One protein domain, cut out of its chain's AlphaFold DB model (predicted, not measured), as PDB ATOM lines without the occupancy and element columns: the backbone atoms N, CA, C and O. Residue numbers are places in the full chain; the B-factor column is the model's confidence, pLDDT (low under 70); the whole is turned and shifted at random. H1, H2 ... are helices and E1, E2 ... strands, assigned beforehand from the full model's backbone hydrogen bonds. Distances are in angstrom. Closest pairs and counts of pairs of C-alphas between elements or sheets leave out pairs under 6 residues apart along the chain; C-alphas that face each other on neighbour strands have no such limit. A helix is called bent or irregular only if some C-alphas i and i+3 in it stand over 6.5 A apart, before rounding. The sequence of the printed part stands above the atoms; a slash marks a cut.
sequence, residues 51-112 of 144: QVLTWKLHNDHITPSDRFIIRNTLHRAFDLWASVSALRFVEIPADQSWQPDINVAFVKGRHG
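Overview. This is residues 51 to 112 of the 144 residues of the protein "Peptidase_M10 domain-containing protein" of Steinernema carpocapsae (UniProt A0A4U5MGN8). A small, staggered sheet of three parallel strands has one long helix, H1, packed over one face, running along the strands; no named helix covers the other face. The longest strand, E1, is in the middle, with E2 beside its first part and E3 beside its last part, and an unnamed tail, residues 105 to 112, follows E3. The printed part has 62 residues, with one named helix and three named strands in the order E1, H1, E2, E3; the sheet runs E2, E1, E3, and the class is mixed, helices and strands. The whole is only just compact, close to loose, with a radius of gyration of the C-alphas of 12.5 A and spans of 34 by 23 by 23 A.

Along the chain. E1, residues 52 to 57, begins with C-alpha 52 at (27.388, 23.940, -9.063) and is 16.9 A long from first to last C-alpha. H1, residues 64 to 83, begins with C-alpha 64 at (18.753, 42.058, 11.027) and is 29.5 A long. It is irregular, but only just: C-alphas 65 and 68 are 6.6 A apart. E2, residues 88 to 91, is 10.2 A long. E3, residues 102 to 104, is 6.5 A long and ends with C-alpha 104 at (28.031, 38.662, -1.304).

Arrangement. E1 is the inner strand, and E2 and E3 are the edge strands. E1 and E2 are parallel at 31 degrees; the C-alphas of residues 52 and 88 face each other at 4.7 A. N 53 and O 88, at 2.8 A, and N 90 and O 53, at 2.9 A, are within hydrogen-bond range. E1 and E3 are parallel at 20 degrees, with N 56 and O 102 within hydrogen-bond range at 3.0 A. The pairing is staggered: E1 pairs with E2 over residues 52 to 55 and with E3 over residues 55 to 57. E2 and E3 are apart. E1, H1 and E2 form a strand-helix-strand unit, two parallel neighbour strands with a helix between them, and its crossover is right-handed. H1 is on the sheet at a height over the sheet of 9.6 A, making two layers, a helix on one face of a sheet. It lies over E1 and only just over E2, on which 3 of its C-alphas fall. It runs along the strands, at 13 degrees to E1 on the local plane. The closest C-alphas of H1 and E2 are those of Ala 82 and Arg 88, 5.6 A apart. In H1, 14 of 16 O i to N i+4 pairs are within hydrogen-bond range.

Size, cuts and confidence. The two C-alphas farthest apart are those of Ala 86 and Gly 109, 35.1 A. The printed part has no cut. The link from H1 to E2 is tight; those from E1 to H1 and from E2 to E3 are short. The mean pLDDT of the printed part is 93.1, and no printed residue is under 70.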
ATOM      1  N   GLN A  51      29.517  23.639 -12.656       95.56
ATOM      2  CA  GLN A  51      28.094  23.946 -12.830       95.56
ATOM      3  C   GLN A  51      27.395  24.239 -11.503       95.56
ATOM      4  O   GLN A  51      26.434  24.997 -11.470       95.56
ATOM      5  N   VAL A  52      27.873  23.643 -10.411       97.25
ATOM      6  CA  VAL A  52      27.388  23.940  -9.063       97.25
ATOM      7  C   VAL A  52      28.273  25.033  -8.491       97.25
ATOM      8  O   VAL A  52      29.472  24.824  -8.324       97.25
ATOM      9  N   LEU A  53      27.673  26.188  -8.234       97.19
ATOM     10  CA  LEU A  53      28.315  27.346  -7.639       97.19
ATOM     11  C   LEU A  53      27.771  27.554  -6.238       97.19
ATOM     12  O   LEU A  53      26.563  27.504  -5.995       97.19
ATOM     13  N   THR A  54      28.677  27.816  -5.317       97.38
ATOM     14  CA  THR A  54      28.354  28.121  -3.933       97.38
ATOM     15  C   THR A  54      28.370  29.622  -3.700       97.38
ATOM     16  O   THR A  54      29.206  30.342  -4.249       97.38
ATOM     17  N   TRP A  55      27.447  30.118  -2.883       97.06
ATOM     18  CA  TRP A  55      27.406  31.527  -2.520       97.06
ATOM     19  C   TRP A  55      27.196  31.721  -1.022       97.06
ATOM     20  O   TRP A  55      26.577  30.888  -0.363       97.06
ATOM     21  N   LYS A  56      27.724  32.818  -0.477       96.19
ATOM     22  CA  LYS A  56      27.591  33.167   0.944       96.19
ATOM     23  C   LYS A  56      27.230  34.635   1.104       96.19
ATOM     24  O   LYS A  56      27.860  35.493   0.482       96.19
ATOM     25  N   LEU A  57      26.252  34.909   1.966       95.12
ATOM     26  CA  LEU A  57      25.914  36.258   2.413       95.12
ATOM     27  C   LEU A  57      26.688  36.611   3.688       95.12
ATOM     28  O   LEU A  57      26.513  35.970   4.728       95.12
ATOM     29  N   HIS A  58      27.509  37.653   3.611       92.56
ATOM     30  CA  HIS A  58      28.207  38.234   4.756       92.56
ATOM     31  C   HIS A  58      27.319  39.275   5.437       92.56
ATOM     32  O   HIS A  58      26.782  40.174   4.789       92.56
ATOM     33  N   ASN A  59      27.150  39.141   6.751       90.75
ATOM     34  CA  ASN A  59      26.170  39.912   7.520       90.75
ATOM     35  C   ASN A  59      26.753  41.170   8.188       90.75
ATOM     36  O   ASN A  59      26.003  41.884   8.847       90.75
ATOM     37  N   ASP A  60      28.050  41.451   8.025       88.69
ATOM     38  CA  ASP A  60      28.798  42.443   8.821       88.69
ATOM     39  C   ASP A  60      28.224  43.868   8.757       88.69
ATOM     40  O   ASP A  60      28.355  44.646   9.700       88.69
ATOM     41  N   HIS A  61      27.547  44.210   7.661       88.00
ATOM     42  CA  HIS A  61      26.981  45.543   7.446       88.00
ATOM     43  C   HIS A  61      25.502  45.515   7.033       88.00
ATOM     44  O   HIS A  61      25.015  46.461   6.411       88.00
ATOM     45  N   ILE A  62      24.785  44.439   7.365       91.12
ATOM     46  CA  ILE A  62      23.360  44.280   7.055       91.12
ATOM     47  C   ILE A  62      22.554  44.327   8.351       91.12
ATOM     48  O   ILE A  62      22.872  43.636   9.322       91.12
ATOM     49  N   THR A  63      21.470  45.104   8.366       92.31
ATOM     50  CA  THR A  63      20.566  45.120   9.520       92.31
ATOM     51  C   THR A  63      19.813  43.787   9.636       92.31
ATOM     52  O   THR A  63      19.466  43.183   8.618       92.31
ATOM     53  N   PRO A  64      19.503  43.300  10.853       89.56
ATOM     54  CA  PRO A  64      18.753  42.058  11.027       89.56
ATOM     55  C   PRO A  64      17.431  41.985  10.258       89.56
ATOM     56  O   PRO A  64      17.080  40.904   9.785       89.56
ATOM     57  N   SER A  65      16.732  43.115  10.118       90.56
ATOM     58  CA  SER A  65      15.478  43.232   9.366       90.56
ATOM     59  C   SER A  65      15.673  43.042   7.862       90.56
ATOM     60  O   SER A  65      14.859  42.377   7.223       90.56
ATOM     61  N   ASP A  66      16.771  43.550   7.300       93.62
ATOM     62  CA  ASP A  66      17.014  43.480   5.855       93.62
ATOM     63  C   ASP A  66      17.533  42.108   5.421       93.62
ATOM     64  O   ASP A  66      17.316  41.701   4.279       93.62
ATOM     65  N   ARG A  67      18.182  41.356   6.324       92.88
ATOM     66  CA  ARG A  67      18.788  40.047   6.011       92.88
ATOM     67  C   ARG A  67      17.825  39.099   5.305       92.88
ATOM     68  O   ARG A  67      18.212  38.463   4.330       92.88
ATOM     69  N   PHE A  68      16.581  39.007   5.780       93.50
ATOM     70  CA  PHE A  68      15.578  38.127   5.181       93.50
ATOM     71  C   PHE A  68      15.221  38.559   3.753       93.50
ATOM     72  O   PHE A  68      15.197  37.737   2.838       93.50
ATOM     73  N   ILE A  69      15.003  39.859   3.553       96.00
ATOM     74  CA  ILE A  69      14.637  40.428   2.252       96.00
ATOM     75  C   ILE A  69      15.783  40.239   1.256       96.00
ATOM     76  O   ILE A  69      15.560  39.769   0.138       96.00
ATOM     77  N   ILE A  70      17.012  40.551   1.667       96.12
ATOM     78  CA  ILE A  70      18.215  40.404   0.843       96.12
ATOM     79  C   ILE A  70      18.421  38.941   0.459       96.12
ATOM     80  O   ILE A  70      18.563  38.639  -0.725       96.12
ATOM     81  N   ARG A  71      18.380  38.025   1.432       95.88
ATOM     82  CA  ARG A  71      18.570  36.591   1.190       95.88
ATOM     83  C   ARG A  71      17.536  36.044   0.206       95.88
ATOM     84  O   ARG A  71      17.913  35.408  -0.774       95.88
ATOM     85  N   ASN A  72      16.254  36.359   0.393       96.94
ATOM     86  CA  ASN A  72      15.196  35.934  -0.533       96.94
ATOM     87  C   ASN A  72      15.363  36.533  -1.933       96.94
ATOM     88  O   ASN A  72      15.113  35.861  -2.934       96.94
ATOM     89  N   THR A  73      15.805  37.787  -2.015       97.81
ATOM     90  CA  THR A  73      16.073  38.449  -3.297       97.81
ATOM     91  C   THR A  73      17.218  37.764  -4.037       97.81
ATOM     92  O   THR A  73      17.110  37.526  -5.239       97.81
ATOM     93  N   LEU A  74      18.284  37.394  -3.323       97.75
ATOM     94  CA  LEU A  74      19.416  36.659  -3.883       97.75
ATOM     95  C   LEU A  74      19.004  35.269  -4.367       97.75
ATOM     96  O   LEU A  74      19.328  34.926  -5.500       97.75
ATOM     97  N   HIS A  75      18.234  34.512  -3.579       98.06
ATOM     98  CA  HIS A  75      17.687  33.228  -4.031       98.06
ATOM     99  C   HIS A  75      16.902  33.382  -5.329       98.06
ATOM    100  O   HIS A  75      17.216  32.724  -6.315       98.06
ATOM    101  N   ARG A  76      15.959  34.328  -5.374       98.31
ATOM    102  CA  ARG A  76      15.160  34.577  -6.577       98.31
ATOM    103  C   ARG A  76      16.023  34.954  -7.778       98.31
ATOM    104  O   ARG A  76      15.758  34.499  -8.888       98.31
ATOM    105  N   ALA A  77      17.040  35.790  -7.583       97.81
ATOM    106  CA  ALA A  77      17.957  36.164  -8.652       97.81
ATOM    107  C   ALA A  77      18.732  34.943  -9.169       97.81
ATOM    108  O   ALA A  77      18.786  34.723 -10.378       97.81
ATOM    109  N   PHE A  78      19.289  34.128  -8.274       98.00
ATOM    110  CA  PHE A  78      20.013  32.915  -8.644       98.00
ATOM    111  C   PHE A  78      19.121  31.872  -9.319       98.00
ATOM    112  O   PHE A  78      19.555  31.259 -10.292       98.00
ATOM    113  N   ASP A  79      17.871  31.725  -8.886       97.50
ATOM    114  CA  ASP A  79      16.898  30.833  -9.521       97.50
ATOM    115  C   ASP A  79      16.581  31.272 -10.955       97.50
ATOM    116  O   ASP A  79      16.524  30.441 -11.864       97.50
ATOM    117  N   LEU A  80      16.445  32.582 -11.197       98.06
ATOM    118  CA  LEU A  80      16.266  33.116 -12.550       98.06
ATOM    119  C   LEU A  80      17.460  32.771 -13.445       98.06
ATOM    120  O   LEU A  80      17.264  32.279 -14.555       98.06
ATOM    121  N   TRP A  81      18.690  32.954 -12.960       96.44
ATOM    122  CA  TRP A  81      19.891  32.572 -13.710       96.44
ATOM    123  C   TRP A  81      19.999  31.056 -13.924       96.44
ATOM    124  O   TRP A  81      20.386  30.619 -15.010       96.44
ATOM    125  N   ALA A  82      19.638  30.248 -12.927       97.00
ATOM    126  CA  ALA A  82      19.630  28.790 -13.030       97.00
ATOM    127  C   ALA A  82      18.595  28.293 -14.050       97.00
ATOM    128  O   ALA A  82      18.856  27.334 -14.767       97.00
ATOM    129  N   SER A  83      17.446  28.967 -14.175       97.31
ATOM    130  CA  SER A  83      16.362  28.546 -15.075       97.31
ATOM    131  C   SER A  83      16.728  28.572 -16.565       97.31
ATOM    132  O   SER A  83      16.143  27.838 -17.358       97.31
ATOM    133  N   VAL A  84      17.709  29.396 -16.945       96.31
ATOM    134  CA  VAL A  84      18.144  29.601 -18.339       96.31
ATOM    135  C   VAL A  84      19.587  29.163 -18.588       96.31
ATOM    136  O   VAL A  84      20.145  29.426 -19.653       96.31
ATOM    137  N   SER A  85      20.226  28.514 -17.615       95.00
ATOM    138  CA  SER A  85      21.609  28.054 -17.727       95.00
ATOM    139  C   SER A  85      21.768  26.628 -17.205       95.00
ATOM    140  O   SER A  85      20.855  26.045 -16.634       95.00
ATOM    141  N   ALA A  86      22.951  26.047 -17.396       95.19
ATOM    142  CA  ALA A  86      23.308  24.777 -16.767       95.19
ATOM    143  C   ALA A  86      23.842  24.955 -15.328       95.19
ATOM    144  O   ALA A  86      24.429  24.023 -14.782       95.19
ATOM    145  N   LEU A  87      23.718  26.154 -14.739       96.94
ATOM    146  CA  LEU A  87      24.255  26.466 -13.416       96.94
ATOM    147  C   LEU A  87      23.246  26.143 -12.310       96.94
ATOM    148  O   LEU A  87      22.038  26.294 -12.475       96.94
ATOM    149  N   ARG A  88      23.761  25.742 -11.150       97.50
ATOM    150  CA  ARG A  88      23.006  25.545  -9.908       97.50
ATOM    151  C   ARG A  88      23.682  26.348  -8.812       97.50
ATOM    152  O   ARG A  88      24.899  26.277  -8.676       97.50
ATOM    153  N   PHE A  89      22.899  27.069  -8.023       98.06
ATOM    154  CA  PHE A  89      23.416  27.912  -6.949       98.06
ATOM    155  C   PHE A  89      23.037  27.321  -5.596       98.06
ATOM    156  O   PHE A  89      21.872  27.004  -5.361       98.06
ATOM    157  N   VAL A  90      24.018  27.166  -4.711       97.38
ATOM    158  CA  VAL A  90      23.830  26.610  -3.366       97.38
ATOM    159  C   VAL A  90      24.328  27.617  -2.348       97.38
ATOM    160  O   VAL A  90      25.472  28.059  -2.410       97.38
ATOM    161  N   GLU A  91      23.467  27.986  -1.409       96.88
ATOM    162  CA  GLU A  91      23.870  28.877  -0.331       96.88
ATOM    163  C   GLU A  91      24.633  28.109   0.749       96.88
ATOM    164  O   GLU A  91      24.185  27.059   1.215       96.88
ATOM    165  N   ILE A  92      25.762  28.666   1.178       95.56
ATOM    166  CA  ILE A  92      26.517  28.203   2.336       95.56
ATOM    167  C   ILE A  92      26.060  28.996   3.572       95.56
ATOM    168  O   ILE A  92      26.054  30.231   3.538       95.56
ATOM    169  N   PRO A  93      25.698  28.319   4.679       90.75
ATOM    170  CA  PRO A  93      25.385  28.973   5.944       90.75
ATOM    171  C   PRO A  93      26.486  29.929   6.429       90.75
ATOM    172  O   PRO A  93      27.682  29.685   6.262       90.75
ATOM    173  N   ALA A  94      26.080  31.047   7.038       84.31
ATOM    174  CA  ALA A  94      26.998  32.122   7.424       84.31
ATOM    175  C   ALA A  94      28.064  31.673   8.448       84.31
ATOM    176  O   ALA A  94      29.190  32.171   8.425       84.31
ATOM    177  N   ASP A  95      27.711  30.714   9.301       85.75
ATOM    178  CA  ASP A  95      28.534  30.099  10.346       85.75
ATOM    179  C   ASP A  95      29.579  29.108   9.813       85.75
ATOM    180  O   ASP A  95      30.536  28.781  10.515       85.75
ATOM    181  N   GLN A  96      29.457  28.657   8.563       87.38
ATOM    182  CA  GLN A  96      30.442  27.761   7.965       87.38
ATOM    183  C   GLN A  96      31.687  28.525   7.495       87.38
ATOM    184  O   GLN A  96      31.604  29.550   6.815       87.38
ATOM    185  N   SER A  97      32.865  27.982   7.816       84.69
ATOM    186  CA  SER A  97      34.182  28.545   7.459       84.69
ATOM    187  C   SER A  97      34.598  28.280   5.997       84.69
ATOM    188  O   SER A  97      35.704  28.607   5.575       84.69
ATOM    189  N   TRP A  98      33.737  27.657   5.190       88.00
ATOM    190  CA  TRP A  98      34.068  27.325   3.804       88.00
ATOM    191  C   TRP A  98      34.084  28.564   2.903       88.00
ATOM    192  O   TRP A  98      33.217  29.434   2.999       88.00
ATOM    193  N   GLN A  99      35.074  28.624   2.008       91.12
ATOM    194  CA  GLN A  99      35.202  29.679   1.007       91.12
ATOM    195  C   GLN A  99      34.225  29.399  -0.152       91.12
ATOM    196  O   GLN A  99      34.378  28.372  -0.815       91.12
ATOM    197  N   PRO A 100      33.231  30.268  -0.410       94.81
ATOM    198  CA  PRO A 100      32.294  30.082  -1.514       94.81
ATOM    199  C   PRO A 100      32.892  30.562  -2.845       94.81
ATOM    200  O   PRO A 100      33.799  31.400  -2.863       94.81
ATOM    201  N   ASP A 101      32.304  30.125  -3.959       94.94
ATOM    202  CA  ASP A 101      32.615  30.646  -5.299       94.94
ATOM    203  C   ASP A 101      32.186  32.117  -5.453       94.94
ATOM    204  O   ASP A 101      32.843  32.905  -6.136       94.94
ATOM    205  N   ILE A 102      31.082  32.499  -4.801       95.56
ATOM    206  CA  ILE A 102      30.498  33.843  -4.848       95.56
ATOM    207  C   ILE A 102      30.355  34.391  -3.423       95.56
ATOM    208  O   ILE A 102      29.583  33.883  -2.609       95.56
ATOM    209  N   ASN A 103      31.064  35.476  -3.122       93.94
ATOM    210  CA  ASN A 103      30.915  36.201  -1.861       93.94
ATOM    211  C   ASN A 103      30.011  37.414  -2.070       93.94
ATOM    212  O   ASN A 103      30.303  38.262  -2.912       93.94
ATOM    213  N   VAL A 104      28.934  37.509  -1.293       94.25
ATOM    214  CA  VAL A 104      28.031  38.662  -1.304       94.25
ATOM    215  C   VAL A 104      28.198  39.409   0.010       94.25
ATOM    216  O   VAL A 104      27.872  38.884   1.070       94.25
ATOM    217  N   ALA A 105      28.711  40.632  -0.059       91.31
ATOM    218  CA  ALA A 105      28.876  41.509   1.092       91.31
ATOM    219  C   ALA A 105      28.391  42.914   0.739       91.31
ATOM    220  O   ALA A 105      28.577  43.388  -0.382       91.31
ATOM    221  N   PHE A 106      27.784  43.584   1.712       90.19
ATOM    222  CA  PHE A 106      27.423  44.991   1.610       90.19
ATOM    223  C   PHE A 106      28.485  45.762   2.371       90.19
ATOM    224  O   PHE A 106      28.722  45.468   3.529       90.19
ATOM    225  N   VAL A 107      29.169  46.700   1.736       87.88
ATOM    226  CA  VAL A 107      30.274  47.459   2.339       87.88
ATOM    227  C   VAL A 107      30.161  48.909   1.890       87.88
ATOM    228  O   VAL A 107      29.529  49.205   0.876       87.88
ATOM    229  N   LYS A 108      30.727  49.836   2.662       84.81
ATOM    230  CA  LYS A 108      30.678  51.276   2.373       84.81
ATOM    231  C   LYS A 108      32.081  51.794   2.095       84.81
ATOM    232  O   LYS A 108      33.035  51.354   2.728       84.81
ATOM    233  N   GLY A 109      32.199  52.765   1.192       82.69
ATOM    234  CA  GLY A 109      33.480  53.388   0.881       82.69
ATOM    235  C   GLY A 109      34.494  52.390   0.317       82.69
ATOM    236  O   GLY A 109      34.199  51.628  -0.607       82.69
ATOM    237  N   ARG A 110      35.708  52.414   0.868       80.38
ATOM    238  CA  ARG A 110      36.834  51.594   0.414       80.38
ATOM    239  C   ARG A 110      36.657  50.136   0.840       80.38
ATOM    240  O   ARG A 110      36.620  49.847   2.029       80.38
ATOM    241  N   HIS A 111      36.610  49.231  -0.135       83.12
ATOM    242  CA  HIS A 111      36.294  47.815   0.080       83.12
ATOM    243  C   HIS A 111      37.345  46.845  -0.479       83.12
ATOM    244  O   HIS A 111      37.039  45.724  -0.873       83.12
ATOM    245  N   GLY A 112      38.613  47.266  -0.457       78.44
ATOM    246  CA  GLY A 112      39.758  46.398  -0.756       78.44
ATOM    247  C   GLY A 112      40.174  46.348  -2.226       78.44
ATOM    248  O   GLY A 112      41.199  45.745  -2.532       78.44
TER     249      GLY A 112